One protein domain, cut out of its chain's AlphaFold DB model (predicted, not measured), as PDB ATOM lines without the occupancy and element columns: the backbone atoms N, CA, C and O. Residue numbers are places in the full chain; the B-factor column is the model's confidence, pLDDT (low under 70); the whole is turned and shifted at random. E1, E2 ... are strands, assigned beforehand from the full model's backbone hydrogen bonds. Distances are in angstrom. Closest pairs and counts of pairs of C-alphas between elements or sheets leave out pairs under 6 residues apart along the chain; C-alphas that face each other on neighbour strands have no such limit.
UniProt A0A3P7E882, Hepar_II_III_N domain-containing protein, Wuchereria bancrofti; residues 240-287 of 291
ATOM      1  N   ILE A 240       4.661 -13.249 -17.450       87.20
ATOM      2  CA  ILE A 240       3.493 -14.041 -17.827       87.20
ATOM      3  C   ILE A 240       2.521 -13.118 -18.548       87.20
ATOM      4  O   ILE A 240       2.172 -12.053 -18.043       87.20
ATOM      5  N   PHE A 241       2.073 -13.549 -19.716       90.41
ATOM      6  CA  PHE A 241       1.044 -12.889 -20.494       90.41
ATOM      7  C   PHE A 241       0.046 -13.920 -20.991       90.41
ATOM      8  O   PHE A 241       0.419 -15.000 -21.442       90.41
ATOM      9  N   TRP A 242      -1.229 -13.575 -20.912       88.40
ATOM     10  CA  TRP A 242      -2.303 -14.319 -21.540       88.40
ATOM     11  C   TRP A 242      -3.325 -13.323 -22.072       88.40
ATOM     12  O   TRP A 242      -3.622 -12.337 -21.395       88.40
ATOM     13  N   CYS A 243      -3.857 -13.578 -23.263       87.34
ATOM     14  CA  CYS A 243      -4.921 -12.765 -23.837       87.34
ATOM     15  C   CYS A 243      -5.936 -13.599 -24.620       87.34
ATOM     16  O   CYS A 243      -5.650 -14.702 -25.092       87.34
ATOM     17  N   GLU A 244      -7.118 -13.018 -24.831       82.29
ATOM     18  CA  GLU A 244      -8.192 -13.640 -25.608       82.29
ATOM     19  C   GLU A 244      -7.846 -13.811 -27.095       82.29
ATOM     20  O   GLU A 244      -8.375 -14.715 -27.744       82.29
ATOM     21  N   SER A 245      -6.872 -13.048 -27.619       84.61
ATOM     22  CA  SER A 245      -6.257 -13.319 -28.931       84.61
ATOM     23  C   SER A 245      -5.482 -14.630 -29.009       84.61
ATOM     24  O   SER A 245      -4.954 -14.944 -30.066       84.61
ATOM     25  N   GLY A 246      -5.451 -15.430 -27.946       90.73
ATOM     26  CA  GLY A 246      -5.008 -16.814 -28.012       90.73
ATOM     27  C   GLY A 246      -3.534 -17.009 -27.714       90.73
ATOM     28  O   GLY A 246      -3.063 -18.127 -27.849       90.73
ATOM     29  N   TYR A 247      -2.802 -15.989 -27.272       94.13
ATOM     30  CA  TYR A 247      -1.435 -16.185 -26.801       94.13
ATOM     31  C   TYR A 247      -1.416 -16.448 -25.299       94.13
ATOM     32  O   TYR A 247      -2.036 -15.716 -24.529       94.13
ATOM     33  N   ALA A 248      -0.650 -17.453 -24.884       94.94
ATOM     34  CA  ALA A 248      -0.158 -17.580 -23.518       94.94
ATOM     35  C   ALA A 248       1.369 -17.636 -23.568       94.94
ATOM     36  O   ALA A 248       1.934 -18.504 -24.226       94.94
ATOM     37  N   VAL A 249       2.044 -16.703 -22.908       94.40
ATOM     38  CA  VAL A 249       3.500 -16.576 -22.924       94.40
ATOM     39  C   VAL A 249       4.000 -16.552 -21.493       94.40
ATOM     40  O   VAL A 249       3.626 -15.682 -20.714       94.40
ATOM     41  N   TYR A 250       4.884 -17.484 -21.170       93.95
ATOM     42  CA  TYR A 250       5.800 -17.384 -20.048       93.95
ATOM     43  C   TYR A 250       7.210 -17.189 -20.598       93.95
ATOM     44  O   TYR A 250       7.615 -17.915 -21.507       93.95
ATOM     45  N   LYS A 251       7.972 -16.243 -20.050       92.20
ATOM     46  CA  LYS A 251       9.399 -16.118 -20.358       92.20
ATOM     47  C   LYS A 251      10.191 -15.373 -19.293       92.20
ATOM     48  O   LYS A 251       9.686 -14.448 -18.656       92.20
ATOM     49  N   ASN A 252      11.464 -15.719 -19.201       90.87
ATOM     50  CA  ASN A 252      12.469 -15.021 -18.412       90.87
ATOM     51  C   ASN A 252      13.659 -14.623 -19.307       90.87
ATOM     52  O   ASN A 252      13.504 -14.483 -20.523       90.87
ATOM     53  N   TYR A 253      14.835 -14.415 -18.714       88.26
ATOM     54  CA  TYR A 253      16.042 -13.995 -19.428       88.26
ATOM     55  C   TYR A 253      16.514 -14.949 -20.529       88.26
ATOM     56  O   TYR A 253      17.128 -14.483 -21.487       88.26
ATOM     57  N   ASP A 254      16.264 -16.252 -20.409       92.29
ATOM     58  CA  ASP A 254      16.821 -17.252 -21.329       92.29
ATOM     59  C   ASP A 254      15.886 -18.435 -21.626       92.29
ATOM     60  O   ASP A 254      16.215 -19.308 -22.426       92.29
ATOM     61  N   SER A 255      14.710 -18.464 -21.010       94.53
ATOM     62  CA  SER A 255      13.759 -19.564 -21.083       94.53
ATOM     63  C   SER A 255      12.373 -19.034 -21.424       94.53
ATOM     64  O   SER A 255      12.006 -17.913 -21.061       94.53
ATOM     65  N   TYR A 256      11.591 -19.839 -22.138       95.37
ATOM     66  CA  TYR A 256      10.251 -19.468 -22.567       95.37
ATOM     67  C   TYR A 256       9.350 -20.688 -22.775       95.37
ATOM     68  O   TYR A 256       9.801 -21.773 -23.141       95.37
ATOM     69  N   LEU A 257       8.053 -20.473 -22.586       96.87
ATOM     70  CA  LEU A 257       6.965 -21.328 -23.038       96.87
ATOM     71  C   LEU A 257       5.920 -20.412 -23.672       96.87
ATOM     72  O   LEU A 257       5.308 -19.604 -22.975       96.87
ATOM     73  N   CYS A 258       5.707 -20.545 -24.974       96.03
ATOM     74  CA  CYS A 258       4.662 -19.805 -25.675       96.03
ATOM     75  C   CYS A 258       3.645 -20.798 -26.224       96.03
ATOM     76  O   CYS A 258       4.035 -21.835 -26.756       96.03
ATOM     77  N   VAL A 259       2.363 -20.475 -26.116       96.76
ATOM     78  CA  VAL A 259       1.231 -21.283 -26.575       96.76
ATOM     79  C   VAL A 259       0.333 -20.409 -27.443       96.76
ATOM     80  O   VAL A 259       0.102 -19.245 -27.105       96.76
ATOM     81  N   THR A 260      -0.191 -20.981 -28.525       95.05
ATOM     82  CA  THR A 260      -1.239 -20.378 -29.358       95.05
ATOM     83  C   THR A 260      -2.529 -21.195 -29.252       95.05
ATOM     84  O   THR A 260      -2.526 -22.415 -29.395       95.05
ATOM     85  N   ASN A 261      -3.648 -20.556 -28.918       91.51
ATOM     86  CA  ASN A 261      -4.934 -21.208 -28.673       91.51
ATOM     87  C   ASN A 261      -6.124 -20.241 -28.784       91.51
ATOM     88  O   ASN A 261      -6.872 -20.061 -27.826       91.51
ATOM     89  N   ASN A 262      -6.293 -19.594 -29.934       89.60
ATOM     90  CA  ASN A 262      -7.561 -19.013 -30.390       89.60
ATOM     91  C   ASN A 262      -7.385 -18.501 -31.826       89.60
ATOM     92  O   ASN A 262      -6.274 -18.515 -32.358       89.60
ATOM     93  N   TYR A 263      -8.460 -18.014 -32.445       88.98
ATOM     94  CA  TYR A 263      -8.359 -17.140 -33.606       88.98
ATOM     95  C   TYR A 263      -9.574 -16.216 -33.753       88.98
ATOM     96  O   TYR A 263     -10.703 -16.545 -33.410       88.98
ATOM     97  N   HIS A 264      -9.311 -15.049 -34.333       87.03
ATOM     98  CA  HIS A 264     -10.287 -14.025 -34.725       87.03
ATOM     99  C   HIS A 264     -10.426 -13.945 -36.251       87.03
ATOM    100  O   HIS A 264     -11.402 -13.413 -36.773       87.03
ATOM    101  N   SER A 265      -9.423 -14.456 -36.967       84.07
ATOM    102  CA  SER A 265      -9.301 -14.431 -38.418       84.07
ATOM    103  C   SER A 265      -8.553 -15.678 -38.880       84.07
ATOM    104  O   SER A 265      -7.748 -16.231 -38.134       84.07
ATOM    105  N   LEU A 266      -8.824 -16.104 -40.113       86.98
ATOM    106  CA  LEU A 266      -8.051 -17.139 -40.808       86.98
ATOM    107  C   LEU A 266      -6.877 -16.546 -41.603       86.98
ATOM    108  O   LEU A 266      -6.064 -17.290 -42.138       86.98
ATOM    109  N   ALA A 267      -6.793 -15.216 -41.716       86.64
ATOM    110  CA  ALA A 267      -5.653 -14.560 -42.346       86.64
ATOM    111  C   ALA A 267      -4.410 -14.772 -41.477       86.64
ATOM    112  O   ALA A 267      -4.448 -14.446 -40.293       86.64
ATOM    113  N   HIS A 268      -3.347 -15.322 -42.069       91.40
ATOM    114  CA  HIS A 268      -2.035 -15.552 -41.447       91.40
ATOM    115  C   HIS A 268      -2.006 -16.503 -40.241       91.40
ATOM    116  O   HIS A 268      -0.946 -16.727 -39.662       91.40
ATOM    117  N   LYS A 269      -3.144 -17.109 -39.887       93.22
ATOM    118  CA  LYS A 269      -3.275 -18.095 -38.814       93.22
ATOM    119  C   LYS A 269      -3.186 -19.513 -39.369       93.22
ATOM    120  O   LYS A 269      -3.893 -19.858 -40.315       93.22
ATOM    121  N   HIS A 270      -2.384 -20.362 -38.734       93.49
ATOM    122  CA  HIS A 270      -2.311 -21.790 -39.050       93.49
ATOM    123  C   HIS A 270      -3.322 -22.614 -38.231       93.49
ATOM    124  O   HIS A 270      -3.946 -22.131 -37.279       93.49
ATOM    125  N   TRP A 271      -3.517 -23.879 -38.617       93.26
ATOM    126  CA  TRP A 271      -4.404 -24.837 -37.935       93.26
ATOM    127  C   TRP A 271      -3.699 -25.506 -36.747       93.26
ATOM    128  O   TRP A 271      -3.599 -26.726 -36.665       93.26
ATOM    129  N   ASP A 272      -3.188 -24.684 -35.840       93.91
ATOM    130  CA  ASP A 272      -2.202 -25.043 -34.817       93.91
ATOM    131  C   ASP A 272      -2.699 -24.739 -33.391       93.91
ATOM    132  O   ASP A 272      -1.896 -24.579 -32.479       93.91
ATOM    133  N   ASN A 273      -4.015 -24.659 -33.155       93.50
ATOM    134  CA  ASN A 273      -4.541 -24.408 -31.806       93.50
ATOM    135  C   ASN A 273      -4.017 -25.447 -30.801       93.50
ATOM    136  O   ASN A 273      -4.059 -26.648 -31.068       93.50
ATOM    137  N   LEU A 274      -3.594 -24.964 -29.630       94.23
ATOM    138  CA  LEU A 274      -2.879 -25.692 -28.573       94.23
ATOM    139  C   LEU A 274      -1.421 -26.052 -28.904       94.23
ATOM    140  O   LEU A 274      -0.776 -26.731 -28.103       94.23
ATOM    141  N   SER A 275      -0.878 -25.579 -30.028       95.89
ATOM    142  CA  SER A 275       0.557 -25.694 -30.304       95.89
ATOM    143  C   SER A 275       1.352 -24.798 -29.373       95.89
ATOM    144  O   SER A 275       0.878 -23.760 -28.896       95.89
ATOM    145  N   PHE A 276       2.577 -25.223 -29.098       97.14
ATOM    146  CA  PHE A 276       3.469 -24.517 -28.206       97.14
ATOM    147  C   PHE A 276       4.921 -24.690 -28.627       97.14
ATOM    148  O   PHE A 276       5.311 -25.697 -29.214       97.14
ATOM    149  N   ILE A 277       5.717 -23.698 -28.259       97.21
ATOM    150  CA  ILE A 277       7.170 -23.712 -28.374       97.21
ATOM    151  C   ILE A 277       7.771 -23.602 -26.981       97.21
ATOM    152  O   ILE A 277       7.187 -22.993 -26.080       97.21
ATOM    153  N   TYR A 278       8.946 -24.189 -26.807       97.99
ATOM    154  CA  TYR A 278       9.593 -24.284 -25.510       97.99
ATOM    155  C   TYR A 278      11.102 -24.153 -25.658       97.99
ATOM    156  O   TYR A 278      11.709 -24.831 -26.489       97.99
ATOM    157  N   GLY A 279      11.698 -23.307 -24.826       97.29
ATOM    158  CA  GLY A 279      13.140 -23.144 -24.731       97.29
ATOM    159  C   GLY A 279      13.584 -22.978 -23.283       97.29
ATOM    160  O   GLY A 279      12.853 -22.432 -22.455       97.29
ATOM    161  N   VAL A 280      14.781 -23.474 -22.972       96.90
ATOM    162  CA  VAL A 280      15.371 -23.445 -21.625       96.90
ATOM    163  C   VAL A 280      16.839 -23.078 -21.719       96.90
ATOM    164  O   VAL A 280      17.560 -23.646 -22.538       96.90
ATOM    165  N   ALA A 281      17.292 -22.180 -20.841       94.96
ATOM    166  CA  ALA A 281      18.701 -21.809 -20.708       94.96
ATOM    167  C   ALA A 281      19.353 -21.392 -22.044       94.96
ATOM    168  O   ALA A 281      20.482 -21.772 -22.351       94.96
ATOM    169  N   GLY A 282      18.613 -20.652 -22.872       93.84
ATOM    170  CA  GLY A 282      19.056 -20.156 -24.175       93.84
ATOM    171  C   GLY A 282      18.990 -21.181 -25.308       93.84
ATOM    172  O   GLY A 282      19.492 -20.904 -26.399       93.84
ATOM    173  N   HIS A 283      18.391 -22.352 -25.077       96.91
ATOM    174  CA  HIS A 283      18.264 -23.413 -26.071       96.91
ATOM    175  C   HIS A 283      16.809 -23.683 -26.437       96.91
ATOM    176  O   HIS A 283      15.980 -23.948 -25.567       96.91
ATOM    177  N   ASP A 284      16.525 -23.705 -27.738       96.79
ATOM    178  CA  ASP A 284      15.243 -24.154 -28.271       96.79
ATOM    179  C   ASP A 284      15.116 -25.678 -28.090       96.79
ATOM    180  O   ASP A 284      15.962 -26.442 -28.560       96.79
ATOM    181  N   ILE A 285      14.057 -26.127 -27.414       97.89
ATOM    182  CA  ILE A 285      13.756 -27.551 -27.184       97.89
ATOM    183  C   ILE A 285      12.632 -28.017 -28.112       97.89
ATOM    184  O   ILE A 285      12.720 -29.085 -28.715       97.89
ATOM    185  N   LEU A 286      11.577 -27.206 -28.229       97.54
ATOM    186  CA  LEU A 286      10.467 -27.399 -29.158       97.54
ATOM    187  C   LEU A 286      10.265 -26.108 -29.943       97.54
ATOM    188  O   LEU A 286      10.115 -25.034 -29.356       97.54
ATOM    189  N   VAL A 287      10.266 -26.234 -31.265       94.96
ATOM    190  CA  VAL A 287      10.145 -25.122 -32.210       94.96
ATOM    191  C   VAL A 287       8.940 -25.325 -33.109       94.96
ATOM    192  O   VAL A 287       8.558 -26.460 -33.398       94.96
TER     193      VAL A 287
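AT A GLANCE: This is residues 240 to 287 of the 291 residues of the protein "Hepar_II_III_N domain-containing protein" of Wuchereria bancrofti (UniProt A0A3P7E882). One gently twisted sheet of five strands makes the body, and a long loop, residues 261 to 274, extends beyond one end. The strands form a meander, each the antiparallel neighbour of the one before, E1 - E2 - E3 - E4 - E5. The 48 printed residues have no named helix; the class is all strand, with under half in named strands. The whole is only just loose, close to compact, radius of gyration of the C-alphas 11.7 A, spans 34 by 19 by 15 A.

HOW THE PARTS SIT: Four antiparallel hairpins have N and O atoms within hydrogen-bond range: edge strand E1, residues 240 to 242, with E2, 247 to 251 (N 241 and O 249, 2.8 A); E2 with E3, 256 to 260 (N 250 and O 257, 2.8 A); E3 with E4, 275 to 280 (N 258 and O 277, 3.1 A); E4 with edge strand E5, 283 to 286 (N 280 and O 283, 2.9 A), at 156 degrees.

IN THESE COORDINATES: C-alpha 240 begins E1 at (3.493, -14.041, -17.827). From first to last C-alpha, E1 to E5 measure 6.9, 12.6, 13.4, 17.3 and 9.3 A. E5 ends at (10.467, -27.399, -29.158).

THE WHOLE: C-alphas 265 and 281, the farthest apart, are 33.9 A apart. The E3 to E4 link is long. The printed part has no cut; no printed residue is under 70 in pLDDT.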